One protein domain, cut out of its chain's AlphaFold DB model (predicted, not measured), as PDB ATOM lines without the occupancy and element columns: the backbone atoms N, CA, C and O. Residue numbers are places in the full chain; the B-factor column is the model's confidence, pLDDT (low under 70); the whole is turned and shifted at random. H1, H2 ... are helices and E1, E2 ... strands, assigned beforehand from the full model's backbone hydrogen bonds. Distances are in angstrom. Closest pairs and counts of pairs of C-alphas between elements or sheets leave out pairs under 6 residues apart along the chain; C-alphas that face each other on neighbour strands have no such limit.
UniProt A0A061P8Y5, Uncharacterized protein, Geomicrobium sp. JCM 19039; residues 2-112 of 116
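This is residues 2 to 112 of the 116 residues of an uncharacterized protein of Geomicrobium sp. JCM 19039 (UniProt A0A061P8Y5). The long helix H3 and the shorter H5 pack together at a steep angle, and H5 also packs on E2 of a small two-stranded parallel sheet, E1 and E2. H2 turns off near the beginning of H3, and at the two ends of the printed part residues 2 to 16, with H1, and residues 102 to 112, with most of H6, stick out as free arms. The printed part has 111 residues, in the order H1 H2 H3 E1 H4 H5 E2 H6, mostly helix. It is only just loose, close to compact, with a radius of gyration of the C-alphas of 16.2 A and spans of 43 by 34 by 31 A.

H1 is residues 2 to 7, from C-alpha 2 at (158.944, 191.112, 135.389). H2 is residues 16 to 25, 14.9 A, and H3 residues 29 to 51, 32.8 A. E1 is residues 61 to 64, H4 residues 67 to 70, H5 residues 76 to 87, 16.6 A, and E2 residues 93 to 96. H6, residues 101 to 111, 15.9 A, ends at C-alpha 111 at (162.996, 164.666, 111.458).

H1 is apart from H2. H3 touches H2 with residues 30 to 32 alone, closest C-alphas Glu 24 and Ala 31, 5.0 A, only just about perpendicular at 72 degrees. H3 touches H5 with residues 35 to 43 alone, closest C-alphas Ala 39 and Ile 81, 5.0 A, the same way at a steep tilt of 47 degrees. E1, H4, H5 and E2 form a strand-helix-strand unit, parallel neighbour strands joined through helices, with a right-handed crossover; N 62 and O 93 are 2.8 A apart. H4 is close but not clearly touching H2, closest C-alphas Ala 17 and Leu 68, 7.3 A. Every O i to N i+4 pair is within hydrogen-bond range in H1, H3, H5 and H6, and 5 of 6 in H2; H4 is too short for one.

The C-alphas of Gly 27 and Tyr 112, the two farthest apart, are 48.4 A apart. The printed part has no cut and no long link. Residues 2 to 10, 54 to 59 and 71 to 74 have pLDDT under 70.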
ATOM      1  N   TYR A   2     158.389 191.081 136.758       48.50
ATOM      2  CA  TYR A   2     158.944 191.112 135.389       48.50
ATOM      3  C   TYR A   2     159.280 192.531 134.878       48.50
ATOM      4  O   TYR A   2     160.387 192.784 134.417       48.50
ATOM      5  N   GLU A   3     158.360 193.484 135.062       47.62
ATOM      6  CA  GLU A   3     158.541 194.896 134.679       47.62
ATOM      7  C   GLU A   3     159.762 195.576 135.325       47.62
ATOM      8  O   GLU A   3     160.432 196.391 134.692       47.62
ATOM      9  N   ALA A   4     160.082 195.236 136.577       57.59
ATOM     10  CA  ALA A   4     161.194 195.848 137.302       57.59
ATOM     11  C   ALA A   4     162.556 195.338 136.803       57.59
ATOM     12  O   ALA A   4     163.494 196.123 136.706       57.59
ATOM     13  N   CYS A   5     162.647 194.055 136.436       56.19
ATOM     14  CA  CYS A   5     163.862 193.466 135.867       56.19
ATOM     15  C   CYS A   5     164.188 194.018 134.470       56.19
ATOM     16  O   CYS A   5     165.359 194.113 134.118       56.19
ATOM     17  N   ILE A   6     163.165 194.398 133.693       58.91
ATOM     18  CA  ILE A   6     163.329 195.005 132.363       58.91
ATOM     19  C   ILE A   6     163.728 196.484 132.477       58.91
ATOM     20  O   ILE A   6     164.606 196.939 131.750       58.91
ATOM     21  N   ARG A   7     163.103 197.243 133.391       57.00
ATOM     22  CA  ARG A   7     163.369 198.688 133.553       57.00
ATOM     23  C   ARG A   7     164.667 198.994 134.299       57.00
ATOM     24  O   ARG A   7     165.271 200.032 134.048       57.00
ATOM     25  N   TYR A   8     165.097 198.110 135.194       66.50
ATOM     26  CA  TYR A   8     166.324 198.264 135.971       66.50
ATOM     27  C   TYR A   8     167.146 196.983 135.858       66.50
ATOM     28  O   TYR A   8     167.036 196.120 136.738       66.50
ATOM     29  N   PRO A   9     167.947 196.822 134.787       59.66
ATOM     30  CA  PRO A   9     168.768 195.636 134.617       59.66
ATOM     31  C   PRO A   9     169.793 195.588 135.749       59.66
ATOM     32  O   PRO A   9     170.834 196.242 135.720       59.66
ATOM     33  N   LYS A  10     169.477 194.822 136.791       69.06
ATOM     34  CA  LYS A  10     170.442 194.471 137.821       69.06
ATOM     35  C   LYS A  10     171.345 193.402 137.232       69.06
ATOM     36  O   LYS A  10     170.866 192.371 136.765       69.06
ATOM     37  N   THR A  11     172.651 193.627 137.274       75.56
ATOM     38  CA  THR A  11     173.628 192.562 137.049       75.56
ATOM     39  C   THR A  11     173.469 191.532 138.158       75.56
ATOM     40  O   THR A  11     173.896 191.757 139.289       75.56
ATOM     41  N   VAL A  12     172.808 190.421 137.843       72.38
ATOM     42  CA  VAL A  12     172.690 189.278 138.747       72.38
ATOM     43  C   VAL A  12     173.994 188.482 138.659       72.38
ATOM     44  O   VAL A  12     174.366 188.066 137.557       72.38
ATOM     45  N   PRO A  13     174.712 188.271 139.777       81.50
ATOM     46  CA  PRO A  13     175.893 187.420 139.780       81.50
ATOM     47  C   PRO A  13     175.535 186.020 139.282       81.50
ATOM     48  O   PRO A  13     174.540 185.441 139.718       81.50
ATOM     49  N   LYS A  14     176.355 185.464 138.386       76.12
ATOM     50  CA  LYS A  14     176.119 184.133 137.796       76.12
ATOM     51  C   LYS A  14     176.003 183.039 138.859       76.12
ATOM     52  O   LYS A  14     175.220 182.107 138.698       76.12
ATOM     53  N   ASP A  15     176.719 183.215 139.962       81.38
ATOM     54  CA  ASP A  15     176.802 182.241 141.047       81.38
ATOM     55  C   ASP A  15     175.787 182.500 142.168       81.38
ATOM     56  O   ASP A  15     175.749 181.760 143.147       81.38
ATOM     57  N   LEU A  16     174.905 183.500 142.021       83.62
ATOM     58  CA  LEU A  16     173.882 183.788 143.028       83.62
ATOM     59  C   LEU A  16     172.904 182.620 143.199       83.62
ATOM     60  O   LEU A  16     172.520 182.283 144.314       83.62
ATOM     61  N   ALA A  17     172.497 181.998 142.093       82.88
ATOM     62  CA  ALA A  17     171.507 180.932 142.135       82.88
ATOM     63  C   ALA A  17     172.039 179.656 142.829       82.88
ATOM     64  O   ALA A  17     171.324 179.115 143.665       82.88
ATOM     65  N   PRO A  18     173.286 179.200 142.584       84.38
ATOM     66  CA  PRO A  18     173.925 178.170 143.406       84.38
ATOM     67  C   PRO A  18     173.946 178.471 144.913       84.38
ATOM     68  O   PRO A  18     173.673 177.572 145.707       84.38
ATOM     69  N   LEU A  19     174.225 179.719 145.314       87.69
ATOM     70  CA  LEU A  19     174.291 180.101 146.733       87.69
ATOM     71  C   LEU A  19     172.958 179.910 147.465       87.69
ATOM     72  O   LEU A  19     172.964 179.543 148.635       87.69
ATOM     73  N   LEU A  20     171.829 180.097 146.776       88.56
ATOM     74  CA  LEU A  20     170.499 179.857 147.340       88.56
ATOM     75  C   LEU A  20     170.342 178.417 147.843       88.56
ATOM     76  O   LEU A  20     169.805 178.179 148.919       88.56
ATOM     77  N   PHE A  21     170.824 177.451 147.069       87.06
ATOM     78  CA  PHE A  21     170.728 176.043 147.427       87.06
ATOM     79  C   PHE A  21     171.656 175.668 148.576       87.06
ATOM     80  O   PHE A  21     171.263 174.901 149.446       87.06
ATOM     81  N   ILE A  22     172.868 176.224 148.581       88.31
ATOM     82  CA  ILE A  22     173.829 176.021 149.669       88.31
ATOM     83  C   ILE A  22     173.255 176.571 150.980       88.31
ATOM     84  O   ILE A  22     173.352 175.920 152.015       88.31
ATOM     85  N   ALA A  23     172.636 177.752 150.934       90.31
ATOM     86  CA  ALA A  23     172.005 178.359 152.099       90.31
ATOM     87  C   ALA A  23     170.827 177.515 152.619       90.31
ATOM     88  O   ALA A  23     170.721 177.298 153.824       90.31
ATOM     89  N   GLU A  24     169.980 176.974 151.735       90.00
ATOM     90  CA  GLU A  24     168.881 176.095 152.161       90.00
ATOM     91  C   GLU A  24     169.384 174.792 152.803       90.00
ATOM     92  O   GLU A  24     168.851 174.393 153.837       90.00
ATOM     93  N   GLU A  25     170.458 174.178 152.287       88.00
ATOM     94  CA  GLU A  25     171.101 173.018 152.939       88.00
ATOM     95  C   GLU A  25     171.621 173.339 154.341       88.00
ATOM     96  O   GLU A  25     171.635 172.471 155.214       88.00
ATOM     97  N   GLN A  26     172.044 174.582 154.563       91.81
ATOM     98  CA  GLN A  26     172.503 175.069 155.862       91.81
ATOM     99  C   GLN A  26     171.350 175.458 156.801       91.81
ATOM    100  O   GLN A  26     171.602 175.873 157.931       91.81
ATOM    101  N   GLY A  27     170.096 175.293 156.368       92.00
ATOM    102  CA  GLY A  27     168.906 175.595 157.159       92.00
ATOM    103  C   GLY A  27     168.497 177.067 157.144       92.00
ATOM    104  O   GLY A  27     167.734 177.482 158.012       92.00
ATOM    105  N   ASP A  28     168.981 177.861 156.184       95.38
ATOM    106  CA  ASP A  28     168.561 179.255 156.034       95.38
ATOM    107  C   ASP A  28     167.064 179.340 155.677       95.38
ATOM    108  O   ASP A  28     166.598 178.820 154.656       95.38
ATOM    109  N   GLU A  29     166.297 180.011 156.536       95.75
ATOM    110  CA  GLU A  29     164.845 180.123 156.391       95.75
ATOM    111  C   GLU A  29     164.435 180.928 155.157       95.75
ATOM    112  O   GLU A  29     163.457 180.579 154.494       95.75
ATOM    113  N   ALA A  30     165.167 181.993 154.819       95.25
ATOM    114  CA  ALA A  30     164.847 182.821 153.663       95.25
ATOM    115  C   ALA A  30     165.098 182.045 152.365       95.25
ATOM    116  O   ALA A  30     164.269 182.074 151.452       95.25
ATOM    117  N   ALA A  31     166.197 181.294 152.300       91.81
ATOM    118  CA  ALA A  31     166.497 180.412 151.183       91.81
ATOM    119  C   ALA A  31     165.414 179.339 151.003       91.81
ATOM    120  O   ALA A  31     164.910 179.143 149.892       91.81
ATOM    121  N   SER A  32     164.990 178.710 152.103       92.38
ATOM    122  CA  SER A  32     163.888 177.746 152.106       92.38
ATOM    123  C   SER A  32     162.581 178.360 151.594       92.38
ATOM    124  O   SER A  32     161.953 177.817 150.682       92.38
ATOM    125  N   GLN A  33     162.200 179.542 152.088       95.44
ATOM    126  CA  GLN A  33     161.002 180.251 151.628       95.44
ATOM    127  C   GLN A  33     161.045 180.557 150.126       95.44
ATOM    128  O   GLN A  33     160.048 180.353 149.430       95.44
ATOM    129  N   ILE A  34     162.197 180.990 149.605       92.88
ATOM    130  CA  ILE A  34     162.376 181.248 148.171       92.88
ATOM    131  C   ILE A  34     162.199 179.956 147.363       92.88
ATOM    132  O   ILE A  34     161.486 179.968 146.358       92.88
ATOM    133  N   LEU A  35     162.793 178.833 147.787       91.06
ATOM    134  CA  LEU A  35     162.630 177.551 147.087       91.06
ATOM    135  C   LEU A  35     161.184 177.045 147.132       91.06
ATOM    136  O   LEU A  35     160.678 176.541 146.125       91.06
ATOM    137  N   HIS A  36     160.501 177.207 148.265       93.88
ATOM    138  CA  HIS A  36     159.084 176.878 148.393       93.88
ATOM    139  C   HIS A  36     158.225 177.704 147.438       93.88
ATOM    140  O   HIS A  36     157.399 177.128 146.726       93.88
ATOM    141  N   TRP A  37     158.458 179.016 147.375       95.25
ATOM    142  CA  TRP A  37     157.750 179.897 146.455       95.25
ATOM    143  C   TRP A  37     158.026 179.535 144.991       95.25
ATOM    144  O   TRP A  37     157.095 179.422 144.195       95.25
ATOM    145  N   GLN A  38     159.283 179.254 144.641       91.06
ATOM    146  CA  GLN A  38     159.652 178.821 143.295       91.06
ATOM    147  C   GLN A  38     158.952 177.515 142.894       91.06
ATOM    148  O   GLN A  38     158.522 177.366 141.747       91.06
ATOM    149  N   ALA A  39     158.823 176.570 143.828       92.12
ATOM    150  CA  ALA A  39     158.095 175.332 143.597       92.12
ATOM    151  C   ALA A  39     156.579 175.571 143.454       92.12
ATOM    152  O   ALA A  39     155.955 174.935 142.610       92.12
ATOM    153  N   ASP A  40     155.990 176.501 144.214       95.19
ATOM    154  CA  ASP A  40     154.579 176.887 144.061       95.19
ATOM    155  C   ASP A  40     154.290 177.491 142.684       95.19
ATOM    156  O   ASP A  40     153.341 177.081 142.017       95.19
ATOM    157  N   GLU A  41     155.125 178.419 142.214       94.31
ATOM    158  CA  GLU A  41     154.969 179.008 140.877       94.31
ATOM    159  C   GLU A  41     155.112 177.963 139.762       94.31
ATOM    160  O   GLU A  41     154.373 177.983 138.773       94.31
ATOM    161  N   PHE A  42     156.015 176.996 139.940       91.50
ATOM    162  CA  PHE A  42     156.151 175.883 139.008       91.50
ATOM    163  C   PHE A  42     154.866 175.045 138.940       91.50
ATOM    164  O   PHE A  42     154.361 174.775 137.851       91.50
ATOM    165  N   VAL A  43     154.309 174.657 140.092       91.94
ATOM    166  CA  VAL A  43     153.098 173.824 140.155       91.94
ATOM    167  C   VAL A  43     151.883 174.537 139.568       91.94
ATOM    168  O   VAL A  43     151.158 173.932 138.779       91.94
ATOM    169  N   LYS A  44     151.713 175.835 139.845       93.50
ATOM    170  CA  LYS A  44     150.666 176.652 139.209       93.50
ATOM    171  C   LYS A  44     150.781 176.629 137.689       93.50
ATOM    172  O   LYS A  44     149.781 176.465 136.999       93.50
ATOM    173  N   THR A  45     152.001 176.753 137.168       90.50
ATOM    174  CA  THR A  45     152.249 176.705 135.722       90.50
ATOM    175  C   THR A  45     151.845 175.349 135.142       90.50
ATOM    176  O   THR A  45     151.143 175.295 134.137       90.50
ATOM    177  N   VAL A  46     152.224 174.247 135.798       89.44
ATOM    178  CA  VAL A  46     151.832 172.893 135.373       89.44
ATOM    179  C   VAL A  46     150.314 172.723 135.380       89.44
ATOM    180  O   VAL A  46     149.765 172.207 134.409       89.44
ATOM    181  N   ARG A  47     149.632 173.184 136.435       88.50
ATOM    182  CA  ARG A  47     148.169 173.134 136.540       88.50
ATOM    183  C   ARG A  47     147.511 173.839 135.355       88.50
ATOM    184  O   ARG A  47     146.691 173.232 134.680       88.50
ATOM    185  N   VAL A  48     147.928 175.071 135.062       90.69
ATOM    186  CA  VAL A  48     147.387 175.853 133.939       90.69
ATOM    187  C   VAL A  48     147.546 175.112 132.609       90.69
ATOM    188  O   VAL A  48     146.607 175.071 131.822       90.69
ATOM    189  N   LEU A  49     148.701 174.485 132.364       88.06
ATOM    190  CA  LEU A  49     148.946 173.736 131.127       88.06
ATOM    191  C   LEU A  49     148.101 172.454 131.020       88.06
ATOM    192  O   LEU A  49     147.672 172.086 129.925       88.06
ATOM    193  N   ILE A  50     147.851 171.774 132.144       85.38
ATOM    194  CA  ILE A  50     146.950 170.614 132.198       85.38
ATOM    195  C   ILE A  50     145.508 171.056 131.930       85.38
ATOM    196  O   ILE A  50     144.837 170.464 131.084       85.38
ATOM    197  N   ASP A  51     145.052 172.111 132.606       86.00
ATOM    198  CA  ASP A  51     143.682 172.624 132.508       86.00
ATOM    199  C   ASP A  51     143.377 173.170 131.105       86.00
ATOM    200  O   ASP A  51     142.278 172.977 130.586       86.00
ATOM    201  N   ALA A  52     144.366 173.785 130.451       86.25
ATOM    202  CA  ALA A  52     144.266 174.238 129.065       86.25
ATOM    203  C   ALA A  52     144.178 173.079 128.049       86.25
ATOM    204  O   ALA A  52     143.941 173.310 126.865       86.25
ATOM    205  N   GLY A  53     144.384 171.828 128.477       79.38
ATOM    206  CA  GLY A  53     144.443 170.660 127.594       79.38
ATOM    207  C   GLY A  53     145.697 170.609 126.714       79.38
ATOM    208  O   GLY A  53     145.832 169.686 125.909       79.38
ATOM    209  N   GLU A  54     146.619 171.561 126.880       69.75
ATOM    210  CA  GLU A  54     147.891 171.648 126.155       69.75
ATOM    211  C   GLU A  54     148.920 170.634 126.670       69.75
ATOM    212  O   GLU A  54     149.865 170.287 125.959       69.75
ATOM    213  N   TYR A  55     148.728 170.113 127.887       65.56
ATOM    214  CA  TYR A  55     149.638 169.155 128.502       65.56
ATOM    215  C   TYR A  55     148.961 167.820 128.822       65.56
ATOM    216  O   TYR A  55     148.321 167.634 129.857       65.56
ATOM    217  N   ARG A  56     149.167 166.845 127.930       66.62
ATOM    218  CA  ARG A  56     148.921 165.416 128.171       66.62
ATOM    219  C   ARG A  56     150.244 164.671 128.027       66.62
ATOM    220  O   ARG A  56     150.544 164.190 126.934       66.62
ATOM    221  N   PRO A  57     151.083 164.626 129.072       61.34
ATOM    222  CA  PRO A  57     152.391 164.023 128.932       61.34
ATOM    223  C   PRO A  57     152.240 162.527 128.649       61.34
ATOM    224  O   PRO A  57     151.501 161.847 129.374       61.34
ATOM    225  N   PRO A  58     152.949 161.998 127.640       57.66
ATOM    226  CA  PRO A  58     153.103 160.561 127.511       57.66
ATOM    227  C   PRO A  58     153.690 160.044 128.831       57.66
ATOM    228  O   PRO A  58     154.661 160.584 129.364       57.66
ATOM    229  N   ASP A  59     153.019 159.062 129.422       68.38
ATOM    230  CA  ASP A  59     153.437 158.380 130.650       68.38
ATOM    231  C   ASP A  59     153.528 159.234 131.924       68.38
ATOM    232  O   ASP A  59     154.276 158.867 132.844       68.38
ATOM    233  N   GLN A  60     152.780 160.346 131.992       80.06
ATOM    234  CA  GLN A  60     152.687 161.177 133.199       80.06
ATOM    235  C   GLN A  60     154.068 161.665 133.670       80.06
ATOM    236  O   GLN A  60     154.423 161.542 134.838       80.06
ATOM    237  N   GLN A  61     154.901 162.172 132.757       85.25
ATOM    238  CA  GLN A  61     156.245 162.665 133.083       85.25
ATOM    239  C   GLN A  61     156.351 164.189 132.939       85.25
ATOM    240  O   GLN A  61     155.711 164.795 132.084       85.25
ATOM    241  N   ILE A  62     157.193 164.809 133.766       86.69
ATOM    242  CA  ILE A  62     157.657 166.195 133.643       86.69
ATOM    243  C   ILE A  62     159.180 166.152 133.583       86.69
ATOM    244  O   ILE A  62     159.831 165.727 134.543       86.69
ATOM    245  N   ILE A  63     159.743 166.611 132.467       86.31
ATOM    246  CA  ILE A  63     161.190 166.696 132.280       86.31
ATOM    247  C   ILE A  63     161.657 168.110 132.633       86.31
ATOM    248  O   ILE A  63     161.267 169.086 131.996       86.31
ATOM    249  N   LEU A  64     162.501 168.223 133.655       86.31
ATOM    250  CA  LEU A  64     163.121 169.475 134.070       86.31
ATOM    251  C   LEU A  64     164.398 169.714 133.262       86.31
ATOM    252  O   LEU A  64     165.336 168.920 133.330       86.31
ATOM    253  N   ALA A  65     164.453 170.834 132.548       82.62
ATOM    254  CA  ALA A  65     165.626 171.274 131.803       82.62
ATOM    255  C   ALA A  65     166.195 172.580 132.382       82.62
ATOM    256  O   ALA A  65     165.475 173.384 132.970       82.62
ATOM    257  N   GLY A  66     167.497 172.798 132.188       77.88
ATOM    258  CA  GLY A  66     168.211 173.991 132.653       77.88
ATOM    259  C   GLY A  66     169.084 173.729 133.880       77.88
ATOM    260  O   GLY A  66     168.711 172.989 134.787       77.88
ATOM    261  N   SER A  67     170.261 174.362 133.913       74.44
ATOM    262  CA  SER A  67     171.311 174.105 134.910       74.44
ATOM    263  C   SER A  67     170.843 174.265 136.354       74.44
ATOM    264  O   SER A  67     171.312 173.544 137.223       74.44
ATOM    265  N   LEU A  68     169.900 175.169 136.610       75.25
ATOM    266  CA  LEU A  68     169.346 175.384 137.942       75.25
ATOM    267  C   LEU A  68     168.567 174.169 138.463       75.25
ATOM    268  O   LEU A  68     168.627 173.855 139.643       75.25
ATOM    269  N   LEU A  69     167.840 173.491 137.575       74.56
ATOM    270  CA  LEU A  69     166.974 172.363 137.910       74.56
ATOM    271  C   LEU A  69     167.696 171.018 137.770       74.56
ATOM    272  O   LEU A  69     167.311 170.040 138.412       74.56
ATOM    273  N   THR A  70     168.719 170.959 136.911       70.56
ATOM    274  CA  THR A  70     169.447 169.723 136.599       70.56
ATOM    275  C   THR A  70     170.787 169.596 137.318       70.56
ATOM    276  O   THR A  70     171.213 168.470 137.566       70.56
ATOM    277  N   LYS A  71     171.453 170.708 137.666       62.28
ATOM    278  CA  LYS A  71     172.798 170.714 138.277       62.28
ATOM    279  C   LYS A  71     172.824 171.165 139.737       62.28
ATOM    280  O   LYS A  71     173.909 171.196 140.312       62.28
ATOM    281  N   SER A  72     171.687 171.508 140.350       62.44
ATOM    282  CA  SER A  72     171.668 171.755 141.794       62.44
ATOM    283  C   SER A  72     172.036 170.448 142.510       62.44
ATOM    284  O   SER A  72     171.354 169.431 142.371       62.44
ATOM    285  N   SER A  73     173.160 170.444 143.234       55.88
ATOM    286  CA  SER A  73     173.591 169.312 144.073       55.88
ATOM    287  C   SER A  73     172.483 168.905 145.050       55.88
ATOM    288  O   SER A  73     172.223 167.724 145.289       55.88
ATOM    289  N   THR A  74     171.749 169.911 145.509       60.88
ATOM    290  CA  THR A  74     170.485 169.830 146.213       60.88
ATOM    291  C   THR A  74     169.374 169.341 145.295       60.88
ATOM    292  O   THR A  74     168.775 170.074 144.506       60.88
ATOM    293  N   LYS A  75     168.950 168.093 145.486       76.75
ATOM    294  CA  LYS A  75     167.676 167.590 144.942       76.75
ATOM    295  C   LYS A  75     166.445 168.290 145.567       76.75
ATOM    296  O   LYS A  75     165.322 167.847 145.321       76.75
ATOM    297  N   ALA A  76     166.642 169.343 146.371       82.62
ATOM    298  CA  ALA A  76     165.646 170.041 147.181       82.62
ATOM    299  C   ALA A  76     164.492 170.602 146.347       82.62
ATOM    300  O   ALA A  76     163.352 170.190 146.543       82.62
ATOM    301  N   LEU A  77     164.772 171.445 145.348       86.62
ATOM    302  CA  LEU A  77     163.717 172.050 144.528       86.62
ATOM    303  C   LEU A  77     162.914 170.997 143.751       86.62
ATOM    304  O   LEU A  77     161.687 171.036 143.735       86.62
ATOM    305  N   ARG A  78     163.584 169.992 143.174       88.06
ATOM    306  CA  ARG A  78     162.906 168.879 142.489       88.06
ATOM    307  C   ARG A  78     162.002 168.087 143.437       88.06
ATOM    308  O   ARG A  78     160.899 167.702 143.052       88.06
ATOM    309  N   ARG A  79     162.468 167.829 144.663       88.75
ATOM    310  CA  ARG A  79     161.687 167.160 145.710       88.75
ATOM    311  C   ARG A  79     160.458 167.993 146.084       88.75
ATOM    312  O   ARG A  79     159.360 167.453 146.050       88.75
ATOM    313  N   LEU A  80     160.631 169.290 146.339       91.88
ATOM    314  CA  LEU A  80     159.541 170.215 146.664       91.88
ATOM    315  C   LEU A  80     158.486 170.288 145.556       91.88
ATOM    316  O   LEU A  80     157.293 170.221 145.843       91.88
ATOM    317  N   ILE A  81     158.915 170.371 144.293       91.88
ATOM    318  CA  ILE A  81     158.011 170.343 143.136       91.88
ATOM    319  C   ILE A  81     157.191 169.053 143.145       91.88
ATOM    320  O   ILE A  81     155.967 169.107 143.068       91.88
ATOM    321  N   ARG A  82     157.842 167.893 143.290       91.00
ATOM    322  CA  ARG A  82     157.146 166.601 143.321       91.00
ATOM    323  C   ARG A  82     156.145 166.521 144.474       91.00
ATOM    324  O   ARG A  82     155.011 166.109 144.262       91.00
ATOM    325  N   GLU A  83     156.549 166.910 145.679       93.12
ATOM    326  CA  GLU A  83     155.677 166.903 146.858       93.12
ATOM    327  C   GLU A  83     154.443 167.793 146.654       93.12
ATOM    328  O   GLU A  83     153.330 167.397 147.002       93.12
ATOM    329  N   LYS A  84     154.615 168.981 146.064       94.75
ATOM    330  CA  LYS A  84     153.510 169.908 145.795       94.75
ATOM    331  C   LYS A  84     152.595 169.413 144.669       94.75
ATOM    332  O   LYS A  84     151.384 169.461 144.841       94.75
ATOM    333  N   LEU A  85     153.136 168.849 143.586       92.00
ATOM    334  CA  LEU A  85     152.332 168.217 142.528       92.00
ATOM    335  C   LEU A  85     151.455 167.082 143.078       92.00
ATOM    336  O   LEU A  85     150.259 167.038 142.798       92.00
ATOM    337  N   MET A  86     152.020 166.223 143.932       91.50
ATOM    338  CA  MET A  86     151.270 165.141 144.581       91.50
ATOM    339  C   MET A  86     150.119 165.670 145.443       91.50
ATOM    340  O   MET A  86     149.018 165.128 145.392       91.50
ATOM    341  N   LYS A  87     150.342 166.752 146.206       93.06
ATOM    342  CA  LYS A  87     149.279 167.412 146.992       93.06
ATOM    343  C   LYS A  87     148.156 167.963 146.117       93.06
ATOM    344  O   LYS A  87     147.019 168.047 146.565       93.06
ATOM    345  N   GLU A  88     148.471 168.322 144.881       89.00
ATOM    346  CA  GLU A  88     147.514 168.814 143.896       89.00
ATOM    347  C   GLU A  88     146.799 167.699 143.110       89.00
ATOM    348  O   GLU A  88     145.963 168.003 142.255       89.00
ATOM    349  N   GLY A  89     147.082 166.427 143.419       87.44
ATOM    350  CA  GLY A  89     146.529 165.263 142.724       87.44
ATOM    351  C   GLY A  89     147.185 164.986 141.369       87.44
ATOM    352  O   GLY A  89     146.644 164.227 140.569       87.44
ATOM    353  N   ILE A  90     148.336 165.605 141.095       86.75
ATOM    354  CA  ILE A  90     149.083 165.458 139.845       86.75
ATOM    355  C   ILE A  90     150.217 164.457 140.088       86.75
ATOM    356  O   ILE A  90     151.311 164.822 140.517       86.75
ATOM    357  N   ASP A  91     149.953 163.177 139.820       86.31
ATOM    358  CA  ASP A  91     150.926 162.093 140.011       86.31
ATOM    359  C   ASP A  91     151.856 161.947 138.801       86.31
ATOM    360  O   ASP A  91     151.801 160.978 138.045       86.31
ATOM    361  N   PHE A  92     152.668 162.978 138.556       87.38
ATOM    362  CA  PHE A  92     153.641 162.962 137.468       87.38
ATOM    363  C   PHE A  92     155.052 162.658 137.984       87.38
ATOM    364  O   PHE A  92     155.514 163.178 139.005       87.38
ATOM    365  N   ARG A  93     155.798 161.848 137.228       86.56
ATOM    366  CA  ARG A  93     157.227 161.616 137.458       86.56
ATOM    367  C   ARG A  93     158.011 162.863 137.075       86.56
ATOM    368  O   ARG A  93     158.068 163.228 135.907       86.56
ATOM    369  N   VAL A  94     158.666 163.481 138.053       87.25
ATOM    370  CA  VAL A  94     159.542 164.640 137.835       87.25
ATOM    371  C   VAL A  94     160.980 164.160 137.639       87.25
ATOM    372  O   VAL A  94     161.614 163.679 138.584       87.25
ATOM    373  N   LEU A  95     161.496 164.285 136.419       85.88
ATOM    374  CA  LEU A  95     162.805 163.773 136.012       85.88
ATOM    375  C   LEU A  95     163.699 164.915 135.516       85.88
ATOM    376  O   LEU A  95     163.203 165.822 134.854       85.88
ATOM    377  N   PRO A  96     165.008 164.917 135.813       85.31
ATOM    378  CA  PRO A  96     165.929 165.837 135.157       85.31
ATOM    379  C   PRO A  96     166.175 165.389 133.710       85.31
ATOM    380  O   PRO A  96     166.209 164.191 133.427       85.31
ATOM    381  N   LEU A  97     166.410 166.342 132.811       83.69
ATOM    382  CA  LEU A  97     166.970 166.048 131.498       83.69
ATOM    383  C   LEU A  97     168.390 165.486 131.676       83.69
ATOM    384  O   LEU A  97     169.242 166.137 132.284       83.69
ATOM    385  N   VAL A  98     168.607 164.265 131.187       78.81
ATOM    386  CA  VAL A  98     169.877 163.526 131.317       78.81
ATOM    387  C   VAL A  98     170.797 163.726 130.113       78.81
ATOM    388  O   VAL A  98     172.012 163.671 130.272       78.81
ATOM    389  N   ASP A  99     170.222 164.009 128.944       77.62
ATOM    390  CA  ASP A  99     170.962 164.264 127.710       77.62
ATOM    391  C   ASP A  99     171.232 165.755 127.491       77.62
ATOM    392  O   ASP A  99     170.526 166.638 127.992       77.62
ATOM    393  N   GLU A 100     172.260 166.055 126.698       73.94
ATOM    394  CA  GLU A 100     172.537 167.428 126.286       73.94
ATOM    395  C   GLU A 100     171.385 167.973 125.427       73.94
ATOM    396  O   GLU A 100     171.022 167.334 124.443       73.94
ATOM    397  N   PRO A 101     170.851 169.182 125.698       77.06
ATOM    398  CA  PRO A 101     169.762 169.768 124.904       77.06
ATOM    399  C   PRO A 101     170.032 169.824 123.390       77.06
ATOM    400  O   PRO A 101     169.099 169.818 122.587       77.06
ATOM    401  N   VAL A 102     171.309 169.861 122.996       80.94
ATOM    402  CA  VAL A 102     171.757 169.810 121.597       80.94
ATOM    403  C   VAL A 102     171.284 168.544 120.881       80.94
ATOM    404  O   VAL A 102     170.933 168.624 119.705       80.94
ATOM    405  N   SER A 103     171.215 167.395 121.560       80.06
ATOM    406  CA  SER A 103     170.758 166.143 120.943       80.06
ATOM    407  C   SER A 103     169.318 166.261 120.434       80.06
ATOM    408  O   SER A 103     169.024 165.850 119.311       80.06
ATOM    409  N   GLY A 104     168.448 166.925 121.203       82.19
ATOM    410  CA  GLY A 104     167.070 167.210 120.813       82.19
ATOM    411  C   GLY A 104     166.989 168.098 119.570       82.19
ATOM    412  O   GLY A 104     166.226 167.802 118.653       82.19
ATOM    413  N   ALA A 105     167.825 169.135 119.485       85.00
ATOM    414  CA  ALA A 105     167.879 170.008 118.311       85.00
ATOM    415  C   ALA A 105     168.311 169.247 117.043       85.00
ATOM    416  O   ALA A 105     167.700 169.406 115.986       85.00
ATOM    417  N   VAL A 106     169.319 168.376 117.154       86.00
ATOM    418  CA  VAL A 106     169.774 167.528 116.039       86.00
ATOM    419  C   VAL A 106     168.676 166.555 115.613       86.00
ATOM    420  O   VAL A 106     168.401 166.421 114.422       86.00
ATOM    421  N   GLN A 107     167.992 165.915 116.564       86.12
ATOM    422  CA  GLN A 107     166.890 165.001 116.263       86.12
ATOM    423  C   GLN A 107     165.714 165.714 115.585       86.12
ATOM    424  O   GLN A 107     165.149 165.189 114.624       86.12
ATOM    425  N   MET A 108     165.378 166.926 116.029       87.50
ATOM    426  CA  MET A 108     164.375 167.758 115.365       87.50
ATOM    427  C   MET A 108     164.783 168.100 113.931       87.50
ATOM    428  O   MET A 108     163.949 167.996 113.037       87.50
ATOM    429  N   ALA A 109     166.053 168.444 113.693       89.44
ATOM    430  CA  ALA A 109     166.559 168.739 112.354       89.44
ATOM    431  C   ALA A 109     166.515 167.513 111.427       89.44
ATOM    432  O   ALA A 109     166.102 167.633 110.277       89.44
ATOM    433  N   MET A 110     166.878 166.326 111.925       91.00
ATOM    434  CA  MET A 110     166.808 165.080 111.147       91.00
ATOM    435  C   MET A 110     165.370 164.690 110.781       91.00
ATOM    436  O   MET A 110     165.128 164.159 109.700       91.00
ATOM    437  N   ASN A 111     164.413 164.967 111.669       86.81
ATOM    438  CA  ASN A 111     162.996 164.666 111.458       86.81
ATOM    439  C   ASN A 111     162.233 165.797 110.754       86.81
ATOM    440  O   ASN A 111     161.041 165.650 110.467       86.81
ATOM    441  N   TYR A 112     162.891 166.924 110.479       84.06
ATOM    442  CA  TYR A 112     162.267 168.073 109.849       84.06
ATOM    443  C   TYR A 112     161.904 167.743 108.400       84.06
ATOM    444  O   TYR A 112     162.765 167.617 107.529       84.06
TER     445      TYR A 112